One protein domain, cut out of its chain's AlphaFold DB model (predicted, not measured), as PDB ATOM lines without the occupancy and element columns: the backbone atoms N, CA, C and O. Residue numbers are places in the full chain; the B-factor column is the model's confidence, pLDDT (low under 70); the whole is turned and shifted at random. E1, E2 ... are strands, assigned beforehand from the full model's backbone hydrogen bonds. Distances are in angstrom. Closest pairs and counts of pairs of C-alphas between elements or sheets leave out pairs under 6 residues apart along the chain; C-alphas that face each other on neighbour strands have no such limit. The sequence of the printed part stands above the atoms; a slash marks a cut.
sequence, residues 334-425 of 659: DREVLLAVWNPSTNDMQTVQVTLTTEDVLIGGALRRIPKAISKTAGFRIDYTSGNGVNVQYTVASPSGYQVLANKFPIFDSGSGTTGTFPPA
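Overview. This is residues 334 to 425 of the 659 residues of the protein "PG_binding_1 domain-containing protein" of Candidatus Uhrbacteria bacterium CG10_big_fil_rev_8_21_14_0_10_48_11 (UniProt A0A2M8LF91). Six strands make a small, nearly closed barrel: the sheet E3, E2, E1, E6 curls round most of it, and the hairpin of E4 and E5 fills the gap between E3 and E6. The hairpin of E2 and E3 runs on past the barrel as a two-stranded arm, and a tail follows E6, with residues 415 to 420 sticking out. The printed part has 92 residues, no named helix, and strands E1 to E6 in chain order; it is all strand, and both sheets are antiparallel. It is only just loose, close to compact, with a radius of gyration of the C-alphas of 15.1 A, and flat, spanning 46 by 41 by 19 A.

Arrangement. The strongly twisted sheet runs E3, residues 366 to 375, E2, 348 to 363, E1, 335 to 343, and E6, 403 to 411. Its curl is 135 degrees. E1, E2 and E3 form a meander, each strand the antiparallel neighbour of the one before. N 339 and O 352 are 2.8 A apart between E1 and E2, N 359 and O 370 2.9 A between E2 and E3, and N 340 and O 406 2.8 A between E1 and E6. E2 bends by 73 degrees at residue 360. E4, 381 to 387, and E5, 392 to 398, form a hairpin, with N 383 and O 395 2.9 A apart. The closest C-alphas of E3 and E4, Ala 373 and Tyr 384, are 5.3 A apart; those of E5 and E6, Val 396 and Gln 403, 6.2 A. E3 and E6 are apart.

Along the chain. E2 is 38.3 A long, E3 27.2 A, E1 24.9 A, E6 22.8 A, E5 18.0 A and E4 17.8 A. C-alpha 335 begins E1 at (238.886, 217.592, 209.265), C-alpha 363 ends E2 at (236.944, 214.359, 233.298), and C-alpha 411 ends E6 at (231.595, 221.493, 204.315).

Size, cuts and confidence. The C-alphas farthest apart, of Ser 345 and Thr 419, are 47.2 A apart. The printed part has no cut, and its five links are tight. Residues 387 to 390 and 410 to 425 have pLDDT under 70.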
ATOM      1  N   ASP A 334     238.651 213.296 211.187       70.62
ATOM      2  CA  ASP A 334     239.660 214.322 211.143       70.62
ATOM      3  C   ASP A 334     239.377 215.273 209.968       70.62
ATOM      4  O   ASP A 334     239.340 214.877 208.802       70.62
ATOM      5  N   ARG A 335     239.160 216.553 210.260       76.00
ATOM      6  CA  ARG A 335     238.886 217.592 209.265       76.00
ATOM      7  C   ARG A 335     240.120 218.444 209.063       76.00
ATOM      8  O   ARG A 335     240.568 219.111 209.987       76.00
ATOM      9  N   GLU A 336     240.647 218.451 207.854       81.38
ATOM     10  CA  GLU A 336     241.706 219.372 207.479       81.38
ATOM     11  C   GLU A 336     241.094 220.763 207.271       81.38
ATOM     12  O   GLU A 336     240.090 220.925 206.576       81.38
ATOM     13  N   VAL A 337     241.692 221.770 207.896       86.31
ATOM     14  CA  VAL A 337     241.260 223.168 207.880       86.31
ATOM     15  C   VAL A 337     242.478 224.044 207.624       86.31
ATOM     16  O   VAL A 337     243.561 223.791 208.151       86.31
ATOM     17  N   LEU A 338     242.298 225.101 206.837       91.56
ATOM     18  CA  LEU A 338     243.311 226.135 206.647       91.56
ATOM     19  C   LEU A 338     242.857 227.405 207.347       91.56
ATOM     20  O   LEU A 338     241.734 227.857 207.151       91.56
ATOM     21  N   LEU A 339     243.726 227.979 208.162       94.56
ATOM     22  CA  LEU A 339     243.477 229.214 208.890       94.56
ATOM     23  C   LEU A 339     244.283 230.338 208.253       94.56
ATOM     24  O   LEU A 339     245.453 230.142 207.946       94.56
ATOM     25  N   ALA A 340     243.691 231.515 208.098       96.19
ATOM     26  CA  ALA A 340     244.439 232.747 207.902       96.19
ATOM     27  C   ALA A 340     244.719 233.352 209.276       96.19
ATOM     28  O   ALA A 340     243.789 233.704 210.008       96.19
ATOM     29  N   VAL A 341     245.998 233.453 209.629       96.19
ATOM     30  CA  VAL A 341     246.462 234.065 210.876       96.19
ATOM     31  C   VAL A 341     247.167 235.378 210.573       96.19
ATOM     32  O   VAL A 341     247.883 235.476 209.581       96.19
ATOM     33  N   TRP A 342     246.982 236.378 211.428       95.94
ATOM     34  CA  TRP A 342     247.585 237.702 211.273       95.94
ATOM     35  C   TRP A 342     248.197 238.179 212.585       95.94
ATOM     36  O   TRP A 342     247.608 237.978 213.646       95.94
ATOM     37  N   ASN A 343     249.362 238.815 212.515       95.06
ATOM     38  CA  ASN A 343     250.004 239.478 213.642       95.06
ATOM     39  C   ASN A 343     249.889 241.002 213.464       95.06
ATOM     40  O   ASN A 343     250.498 241.551 212.543       95.06
ATOM     41  N   PRO A 344     249.144 241.714 214.328       91.69
ATOM     42  CA  PRO A 344     248.921 243.148 214.182       91.69
ATOM     43  C   PRO A 344     250.191 243.988 214.361       91.69
ATOM     44  O   PRO A 344     250.291 245.056 213.766       91.69
ATOM     45  N   SER A 345     251.167 243.519 215.143       92.94
ATOM     46  CA  SER A 345     252.394 244.270 215.437       92.94
ATOM     47  C   SER A 345     253.384 244.260 214.275       92.94
ATOM     48  O   SER A 345     254.107 245.231 214.072       92.94
ATOM     49  N   THR A 346     253.433 243.164 213.517       94.62
ATOM     50  CA  THR A 346     254.319 243.021 212.348       94.62
ATOM     51  C   THR A 346     253.582 243.198 211.025       94.62
ATOM     52  O   THR A 346     254.219 243.301 209.979       94.62
ATOM     53  N   ASN A 347     252.246 243.220 211.066       92.62
ATOM     54  CA  ASN A 347     251.358 243.130 209.912       92.62
ATOM     55  C   ASN A 347     251.612 241.877 209.044       92.62
ATOM     56  O   ASN A 347     251.278 241.860 207.859       92.62
ATOM     57  N   ASP A 348     252.192 240.829 209.635       95.00
ATOM     58  CA  ASP A 348     252.460 239.562 208.956       95.00
ATOM     59  C   ASP A 348     251.191 238.703 208.910       95.00
ATOM     60  O   ASP A 348     250.458 238.617 209.899       95.00
ATOM     61  N   MET A 349     250.918 238.079 207.765       95.44
ATOM     62  CA  MET A 349     249.741 237.242 207.547       95.44
ATOM     63  C   MET A 349     250.109 235.965 206.808       95.44
ATOM     64  O   MET A 349     250.755 235.996 205.764       95.44
ATOM     65  N   GLN A 350     249.668 234.836 207.356       95.00
ATOM     66  CA  GLN A 350     250.089 233.514 206.913       95.00
ATOM     67  C   GLN A 350     248.921 232.530 206.905       95.00
ATOM     68  O   GLN A 350     247.926 232.702 207.611       95.00
ATOM     69  N   THR A 351     249.063 231.462 206.122       95.88
ATOM     70  CA  THR A 351     248.157 230.314 206.178       95.88
ATOM     71  C   THR A 351     248.700 229.237 207.111       95.88
ATOM     72  O   THR A 351     249.847 228.812 206.966       95.88
ATOM     73  N   VAL A 352     247.864 228.733 208.016       95.06
ATOM     74  CA  VAL A 352     248.202 227.657 208.954       95.06
ATOM     75  C   VAL A 352     247.271 226.476 208.727       95.06
ATOM     76  O   VAL A 352     246.058 226.601 208.873       95.06
ATOM     77  N   GLN A 353     247.830 225.321 208.375       92.31
ATOM     78  CA  GLN A 353     247.073 224.089 208.193       92.31
ATOM     79  C   GLN A 353     246.922 223.362 209.530       92.31
ATOM     80  O   GLN A 353     247.888 223.207 210.287       92.31
ATOM     81  N   VAL A 354     245.704 222.910 209.815       90.50
ATOM     82  CA  VAL A 354     245.319 222.243 211.060       90.50
ATOM     83  C   VAL A 354     244.394 221.071 210.752       90.50
ATOM     84  O   VAL A 354     243.455 221.207 209.977       90.50
ATOM     85  N   THR A 355     244.598 219.946 211.427       86.62
ATOM     86  CA  THR A 355     243.617 218.857 211.484       86.62
ATOM     87  C   THR A 355     242.755 219.015 212.733       86.62
ATOM     88  O   THR A 355     243.282 219.034 213.846       86.62
ATOM     89  N   LEU A 356     241.438 219.107 212.581       83.81
ATOM     90  CA  LEU A 356     240.481 219.045 213.682       83.81
ATOM     91  C   LEU A 356     240.024 217.608 213.874       83.81
ATOM     92  O   LEU A 356     239.482 217.011 212.955       83.81
ATOM     93  N   THR A 357     240.209 217.066 215.063       79.69
ATOM     94  CA  THR A 357     239.838 215.699 215.430       79.69
ATOM     95  C   THR A 357     239.165 215.708 216.803       79.69
ATOM     96  O   THR A 357     238.806 216.763 217.333       79.69
ATOM     97  N   THR A 358     238.985 214.536 217.396       79.69
ATOM     98  CA  THR A 358     238.542 214.379 218.778       79.69
ATOM     99  C   THR A 358     239.501 213.495 219.555       79.69
ATOM    100  O   THR A 358     240.064 212.557 218.998       79.69
ATOM    101  N   GLU A 359     239.629 213.737 220.853       81.38
ATOM    102  CA  GLU A 359     240.347 212.859 221.774       81.38
ATOM    103  C   GLU A 359     239.492 212.523 222.997       81.38
ATOM    104  O   GLU A 359     238.626 213.303 223.394       81.38
ATOM    105  N   ASP A 360     239.719 211.352 223.589       84.31
ATOM    106  CA  ASP A 360     239.024 210.935 224.804       84.31
ATOM    107  C   ASP A 360     239.854 211.349 226.033       84.31
ATOM    108  O   ASP A 360     241.004 210.937 226.192       84.31
ATOM    109  N   VAL A 361     239.267 212.165 226.912       82.56
ATOM    110  CA  VAL A 361     239.899 212.681 228.137       82.56
ATOM    111  C   VAL A 361     239.069 212.299 229.353       82.56
ATOM    112  O   VAL A 361     237.841 212.381 229.346       82.56
ATOM    113  N   LEU A 362     239.735 211.885 230.430       85.81
ATOM    114  CA  LEU A 362     239.075 211.568 231.691       85.81
ATOM    115  C   LEU A 362     238.730 212.862 232.447       85.81
ATOM    116  O   LEU A 362     239.618 213.562 232.924       85.81
ATOM    117  N   ILE A 363     237.438 213.173 232.582       77.00
ATOM    118  CA  ILE A 363     236.944 214.359 233.298       77.00
ATOM    119  C   ILE A 363     235.993 213.901 234.403       77.00
ATOM    120  O   ILE A 363     234.909 213.385 234.130       77.00
ATOM    121  N   GLY A 364     236.402 214.086 235.663       79.31
ATOM    122  CA  GLY A 364     235.603 213.686 236.828       79.31
ATOM    123  C   GLY A 364     235.336 212.177 236.903       79.31
ATOM    124  O   GLY A 364     234.253 211.772 237.306       79.31
ATOM    125  N   GLY A 365     236.289 211.349 236.455       85.00
ATOM    126  CA  GLY A 365     236.174 209.883 236.461       85.00
ATOM    127  C   GLY A 365     235.415 209.276 235.275       85.00
ATOM    128  O   GLY A 365     235.337 208.056 235.179       85.00
ATOM    129  N   ALA A 366     234.898 210.091 234.350       79.12
ATOM    130  CA  ALA A 366     234.252 209.625 233.124       79.12
ATOM    131  C   ALA A 366     235.082 209.997 231.889       79.12
ATOM    132  O   ALA A 366     235.572 211.124 231.786       79.12
ATOM    133  N   LEU A 367     235.220 209.067 230.939       82.00
ATOM    134  CA  LEU A 367     235.796 209.366 229.628       82.00
ATOM    135  C   LEU A 367     234.851 210.292 228.864       82.00
ATOM    136  O   LEU A 367     233.665 209.997 228.703       82.00
ATOM    137  N   ARG A 368     235.379 211.422 228.398       76.88
ATOM    138  CA  ARG A 368     234.667 212.391 227.572       76.88
ATOM    139  C   ARG A 368     235.440 212.630 226.291       76.88
ATOM    140  O   ARG A 368     236.614 212.983 226.336       76.88
ATOM    141  N   ARG A 369     234.753 212.493 225.162       77.69
ATOM    142  CA  ARG A 369     235.284 212.864 223.856       77.69
ATOM    143  C   ARG A 369     235.242 214.380 223.701       77.69
ATOM    144  O   ARG A 369     234.159 214.963 223.759       77.69
ATOM    145  N   ILE A 370     236.396 215.005 223.513       75.56
ATOM    146  CA  ILE A 370     236.537 216.452 223.336       75.56
ATOM    147  C   ILE A 370     237.158 216.779 221.970       75.56
ATOM    148  O   ILE A 370     237.920 215.965 221.444       75.56
ATOM    149  N   PRO A 371     236.849 217.939 221.368       78.44
ATOM    150  CA  PRO A 371     237.516 218.393 220.148       78.44
ATOM    151  C   PRO A 371     239.008 218.683 220.369       78.44
ATOM    152  O   PRO A 371     239.400 219.135 221.442       78.44
ATOM    153  N   LYS A 372     239.824 218.482 219.330       84.44
ATOM    154  CA  LYS A 372     241.273 218.723 219.333       84.44
ATOM    155  C   LYS A 372     241.738 219.302 217.999       84.44
ATOM    156  O   LYS A 372     241.303 218.847 216.947       84.44
ATOM    157  N   ALA A 373     242.668 220.253 218.039       89.31
ATOM    158  CA  ALA A 373     243.387 220.749 216.866       89.31
ATOM    159  C   ALA A 373     244.822 220.194 216.832       89.31
ATOM    160  O   ALA A 373     245.513 220.171 217.848       89.31
ATOM    161  N   ILE A 374     245.280 219.758 215.659       89.00
ATOM    162  CA  ILE A 374     246.650 219.301 215.404       89.00
ATOM    163  C   ILE A 374     247.240 220.186 214.310       89.00
ATOM    164  O   ILE A 374     246.840 220.099 213.151       89.00
ATOM    165  N   SER A 375     248.192 221.046 214.665       92.19
ATOM    166  CA  SER A 375     248.861 221.926 213.699       92.19
ATOM    167  C   SER A 375     249.784 221.134 212.770       92.19
ATOM    168  O   SER A 375     250.538 220.273 213.223       92.19
ATOM    169  N   LYS A 376     249.714 221.420 211.468       90.31
ATOM    170  CA  LYS A 376     250.551 220.811 210.420       90.31
ATOM    171  C   LYS A 376     251.619 221.768 209.903       90.31
ATOM    172  O   LYS A 376     252.693 221.323 209.510       90.31
ATOM    173  N   THR A 377     251.349 223.071 209.932       91.44
ATOM    174  CA  THR A 377     252.345 224.092 209.592       91.44
ATOM    175  C   THR A 377     253.407 224.178 210.687       91.44
ATOM    176  O   THR A 377     253.090 224.394 211.856       91.44
ATOM    177  N   ALA A 378     254.678 224.025 210.307       91.62
ATOM    178  CA  ALA A 378     255.805 224.112 211.233       91.62
ATOM    179  C   ALA A 378     255.863 225.486 211.929       91.62
ATOM    180  O   ALA A 378     255.588 226.514 211.317       91.62
ATOM    181  N   GLY A 379     256.226 225.497 213.213       91.94
ATOM    182  CA  GLY A 379     256.322 226.718 214.022       91.94
ATOM    183  C   GLY A 379     254.995 227.215 214.604       91.94
ATOM    184  O   GLY A 379     255.024 228.003 215.546       91.94
ATOM    185  N   PHE A 380     253.851 226.713 214.126       95.88
ATOM    186  CA  PHE A 380     252.542 227.064 214.665       95.88
ATOM    187  C   PHE A 380     251.993 225.995 215.606       95.88
ATOM    188  O   PHE A 380     252.033 224.801 215.314       95.88
ATOM    189  N   ARG A 381     251.418 226.451 216.718       94.81
ATOM    190  CA  ARG A 381     250.567 225.650 217.594       94.81
ATOM    191  C   ARG A 381     249.213 226.335 217.714       94.81
ATOM    192  O   ARG A 381     249.122 227.448 218.227       94.81
ATOM    193  N   ILE A 382     248.179 225.646 217.254       94.44
ATOM    194  CA  ILE A 382     246.782 226.065 217.304       94.44
ATOM    195  C   ILE A 382     246.046 225.192 218.312       94.44
ATOM    196  O   ILE A 382     246.042 223.969 218.177       94.44
ATOM    197  N   ASP A 383     245.392 225.828 219.277       89.69
ATOM    198  CA  ASP A 383     244.500 225.161 220.217       89.69
ATOM    199  C   ASP A 383     243.035 225.364 219.774       89.69
ATOM    200  O   ASP A 383     242.644 226.451 219.339       89.69
ATOM    201  N   TYR A 384     242.222 224.307 219.888       87.38
ATOM    202  CA  TYR A 384     240.763 224.356 219.730       87.38
ATOM    203  C   TYR A 384     240.155 224.620 221.104       87.38
ATOM    204  O   TYR A 384     240.304 223.789 221.999       87.38
ATOM    205  N   THR A 385     239.454 225.736 221.287       78.56
ATOM    206  CA  THR A 385     238.883 226.081 222.601       78.56
ATOM    207  C   THR A 385     237.397 225.749 222.695       78.56
ATOM    208  O   THR A 385     236.952 225.199 223.701       78.56
ATOM    209  N   SER A 386     236.617 226.037 221.650       74.31
ATOM    210  CA  SER A 386     235.183 225.729 221.581       74.31
ATOM    211  C   SER A 386     234.664 225.805 220.138       74.31
ATOM    212  O   SER A 386     235.361 226.299 219.257       74.31
ATOM    213  N   GLY A 387     233.460 225.297 219.854       69.25
ATOM    214  CA  GLY A 387     232.841 225.442 218.529       69.25
ATOM    215  C   GLY A 387     231.920 224.296 218.129       69.25
ATOM    216  O   GLY A 387     231.950 223.230 218.745       69.25
ATOM    217  N   ASN A 388     231.118 224.515 217.085       60.06
ATOM    218  CA  ASN A 388     230.073 223.588 216.626       60.06
ATOM    219  C   ASN A 388     230.112 223.282 215.113       60.06
ATOM    220  O   ASN A 388     229.094 222.914 214.531       60.06
ATOM    221  N   GLY A 389     231.270 223.411 214.461       68.00
ATOM    222  CA  GLY A 389     231.414 223.119 213.032       68.00
ATOM    223  C   GLY A 389     232.310 224.128 212.334       68.00
ATOM    224  O   GLY A 389     233.518 224.068 212.497       68.00
ATOM    225  N   VAL A 390     231.723 225.034 211.549       67.75
ATOM    226  CA  VAL A 390     232.454 226.118 210.860       67.75
ATOM    227  C   VAL A 390     232.820 227.245 211.835       67.75
ATOM    228  O   VAL A 390     233.880 227.862 211.724       67.75
ATOM    229  N   ASN A 391     231.965 227.481 212.834       77.31
ATOM    230  CA  ASN A 391     232.198 228.455 213.891       77.31
ATOM    231  C   ASN A 391     232.994 227.810 215.037       77.31
ATOM    232  O   ASN A 391     232.423 227.288 215.998       77.31
ATOM    233  N   VAL A 392     234.317 227.790 214.882       79.19
ATOM    234  CA  VAL A 392     235.274 227.224 215.845       79.19
ATOM    235  C   VAL A 392     236.149 228.324 216.396       79.19
ATOM    236  O   VAL A 392     236.805 229.020 215.635       79.19
ATOM    237  N   GLN A 393     236.217 228.436 217.714       87.25
ATOM    238  CA  GLN A 393     237.139 229.336 218.373       87.25
ATOM    239  C   GLN A 393     238.530 228.696 218.439       87.25
ATOM    240  O   GLN A 393     238.728 227.620 219.016       87.25
ATOM    241  N   TYR A 394     239.494 229.384 217.835       91.06
ATOM    242  CA  TYR A 394     240.897 228.991 217.794       91.06
ATOM    243  C   TYR A 394     241.745 229.958 218.609       91.06
ATOM    244  O   TYR A 394     241.507 231.166 218.588       91.06
ATOM    245  N   THR A 395     242.802 229.437 219.224       91.94
ATOM    246  CA  THR A 395     243.874 230.252 219.805       91.94
ATOM    247  C   THR A 395     245.198 229.891 219.150       91.94
ATOM    248  O   THR A 395     245.525 228.710 219.023       91.94
ATOM    249  N   VAL A 396     245.986 230.895 218.759       94.12
ATOM    250  CA  VAL A 396     247.374 230.683 218.325       94.12
ATOM    251  C   VAL A 396     248.266 230.676 219.566       94.12
ATOM    252  O   VAL A 396     248.620 231.725 220.098       94.12
ATOM    253  N   ALA A 397     248.588 229.486 220.067       94.12
ATOM    254  CA  ALA A 397     249.409 229.305 221.262       94.12
ATOM    255  C   ALA A 397     250.891 229.630 221.007       94.12
ATOM    256  O   ALA A 397     251.589 230.108 221.900       94.12
ATOM    257  N   SER A 398     251.376 229.387 219.788       93.00
ATOM    258  CA  SER A 398     252.692 229.838 219.333       93.00
ATOM    259  C   SER A 398     252.728 229.992 217.808       93.00
ATOM    260  O   SER A 398     252.078 229.194 217.129       93.00
ATOM    261  N   PRO A 399     253.504 230.948 217.262       95.12
ATOM    262  CA  PRO A 399     254.151 232.049 217.980       95.12
ATOM    263  C   PRO A 399     253.113 233.034 218.544       95.12
ATOM    264  O   PRO A 399     251.989 233.124 218.052       95.12
ATOM    265  N   SER A 400     253.472 233.755 219.608       92.50
ATOM    266  CA  SER A 400     252.565 234.717 220.241       92.50
ATOM    267  C   SER A 400     252.276 235.919 219.332       92.50
ATOM    268  O   SER A 400     253.032 236.238 218.414       92.50
ATOM    269  N   GLY A 401     251.157 236.599 219.591       91.44
ATOM    270  CA  GLY A 401     250.753 237.809 218.866       91.44
ATOM    271  C   GLY A 401     249.976 237.556 217.574       91.44
ATOM    272  O   GLY A 401     249.441 238.502 217.011       91.44
ATOM    273  N   TYR A 402     249.860 236.311 217.115       95.00
ATOM    274  CA  TYR A 402     248.979 235.969 216.002       95.00
ATOM    275  C   TYR A 402     247.539 235.743 216.460       95.00
ATOM    276  O   TYR A 402     247.285 235.173 217.519       95.00
ATOM    277  N   GLN A 403     246.595 236.126 215.606       93.69
ATOM    278  CA  GLN A 403     245.168 235.865 215.770       93.69
ATOM    279  C   GLN A 403     244.582 235.258 214.496       93.69
ATOM    280  O   GLN A 403     245.011 235.587 213.389       93.69
ATOM    281  N   VAL A 404     243.605 234.363 214.648       94.12
ATOM    282  CA  VAL A 404     242.894 233.757 213.514       94.12
ATOM    283  C   VAL A 404     241.861 234.750 212.987       94.12
ATOM    284  O   VAL A 404     241.011 235.211 213.743       94.12
ATOM    285  N   LEU A 405     241.937 235.075 211.696       93.75
ATOM    286  CA  LEU A 405     241.019 236.006 211.033       93.75
ATOM    287  C   LEU A 405     239.968 235.308 210.180       93.75
ATOM    288  O   LEU A 405     238.857 235.805 210.051       93.75
ATOM    289  N   ALA A 406     240.308 234.171 209.586       91.81
ATOM    290  CA  ALA A 406     239.377 233.370 208.810       91.81
ATOM    291  C   ALA A 406     239.824 231.911 208.813       91.81
ATOM    292  O   ALA A 406     241.008 231.608 208.978       91.81
ATOM    293  N   ASN A 407     238.881 231.005 208.610       91.00
ATOM    294  CA  ASN A 407     239.140 229.621 208.280       91.00
ATOM    295  C   ASN A 407     238.591 229.326 206.883       91.00
ATOM    296  O   ASN A 407     237.677 229.983 206.397       91.00
ATOM    297  N   LYS A 408     239.189 228.343 206.229       84.44
ATOM    298  CA  LYS A 408     238.660 227.688 205.046       84.44
ATOM    299  C   LYS A 408     238.288 226.291 205.492       84.44
ATOM    300  O   LYS A 408     239.158 225.475 205.804       84.44
ATOM    301  N   PHE A 409     236.990 226.079 205.627       76.81
ATOM    302  CA  PHE A 409     236.430 224.888 206.223       76.81
ATOM    303  C   PHE A 409     235.813 224.000 205.141       76.81
ATOM    304  O   PHE A 409     235.060 224.488 204.294       76.81
ATOM    305  N   PRO A 410     236.081 222.691 205.162       67.88
ATOM    306  CA  PRO A 410     235.387 221.752 204.301       67.88
ATOM    307  C   PRO A 410     233.979 221.474 204.823       67.88
ATOM    308  O   PRO A 410     233.773 220.963 205.929       67.88
ATOM    309  N   ILE A 411     232.985 221.786 204.010       60.75
ATOM    310  CA  ILE A 411     231.595 221.493 204.315       60.75
ATOM    311  C   ILE A 411     231.302 220.076 203.844       60.75
ATOM    312  O   ILE A 411     231.099 219.799 202.662       60.75
ATOM    313  N   PHE A 412     231.300 219.172 204.816       53.06
ATOM    314  CA  PHE A 412     230.770 217.829 204.670       53.06
ATOM    315  C   PHE A 412     229.338 217.808 205.184       53.06
ATOM    316  O   PHE A 412     229.040 218.496 206.160       53.06
ATOM    317  N   ASP A 413     228.484 217.025 204.524       54.91
ATOM    318  CA  ASP A 413     227.092 216.761 204.896       54.91
ATOM    319  C   ASP A 413     226.852 216.895 206.411       54.91
ATOM    320  O   ASP A 413     227.468 216.194 207.222       54.91
ATOM    321  N   SER A 414     226.009 217.849 206.816       42.28
ATOM    322  CA  SER A 414     225.685 217.999 208.227       42.28
ATOM    323  C   SER A 414     224.803 216.817 208.616       42.28
ATOM    324  O   SER A 414     223.710 216.640 208.082       42.28
ATOM    325  N   GLY A 415     225.275 216.007 209.568       39.66
ATOM    326  CA  GLY A 415     224.587 214.844 210.152       39.66
ATOM    327  C   GLY A 415     223.274 215.156 210.892       39.66
ATOM    328  O   GLY A 415     222.946 214.501 211.872       39.66
ATOM    329  N   SER A 416     222.515 216.150 210.433       38.84
ATOM    330  CA  SER A 416     221.170 216.518 210.874       38.84
ATOM    331  C   SER A 416     220.065 215.635 210.277       38.84
ATOM    332  O   SER A 416     218.884 215.907 210.473       38.84
ATOM    333  N   GLY A 417     220.414 214.592 209.512       38.28
ATOM    334  CA  GLY A 417     219.435 213.674 208.923       38.28
ATOM    335  C   GLY A 417     218.563 214.290 207.822       38.28
ATOM    336  O   GLY A 417     217.533 213.718 207.470       38.28
ATOM    337  N   THR A 418     218.949 215.435 207.246       34.91
ATOM    338  CA  THR A 418     218.223 216.034 206.119       34.91
ATOM    339  C   THR A 418     218.834 215.596 204.788       34.91
ATOM    340  O   THR A 418     219.985 215.866 204.471       34.91
ATOM    341  N   THR A 419     218.025 214.896 204.001       31.05
ATOM    342  CA  THR A 419     218.276 214.283 202.686       31.05
ATOM    343  C   THR A 419     218.695 215.264 201.580       31.05
ATOM    344  O   THR A 419     218.013 215.430 200.571       31.05
ATOM    345  N   GLY A 420     219.840 215.920 201.733       36.75
ATOM    346  CA  GLY A 420     220.436 216.714 200.669       36.75
ATOM    347  C   GLY A 420     221.947 216.666 200.753       36.75
ATOM    348  O   GLY A 420     222.546 217.458 201.470       36.75
ATOM    349  N   THR A 421     222.546 215.763 199.991       35.81
ATOM    350  CA  THR A 421     223.982 215.730 199.735       35.81
ATOM    351  C   THR A 421     224.393 217.035 199.055       35.81
ATOM    352  O   THR A 421     224.112 217.227 197.872       35.81
ATOM    353  N   PHE A 422     225.028 217.949 199.785       36.53
ATOM    354  CA  PHE A 422     225.830 218.971 199.119       36.53
ATOM    355  C   PHE A 422     227.086 218.298 198.553       36.53
ATOM    356  O   PHE A 422     227.624 217.395 199.203       36.53
ATOM    357  N   PRO A 423     227.572 218.693 197.365       37.59
ATOM    358  CA  PRO A 423     228.949 218.383 197.006       37.59
ATOM    359  C   PRO A 423     229.882 218.959 198.089       37.59
ATOM    360  O   PRO A 423     229.547 220.000 198.661       37.59
ATOM    361  N   PRO A 424     231.031 218.322 198.388       48.88
ATOM    362  CA  PRO A 424     232.041 218.921 199.249       48.88
ATOM    363  C   PRO A 424     232.367 220.326 198.741       48.88
ATOM    364  O   PRO A 424     232.836 220.485 197.612       48.88
ATOM    365  N   ALA A 425     232.076 221.331 199.559       54.78
ATOM    366  CA  ALA A 425     232.409 222.722 199.297       54.78
ATOM    367  C   ALA A 425     233.491 223.156 200.286       54.78
ATOM    368  O   ALA A 425     233.542 222.671 201.417       54.78
TER     369      ALA A 425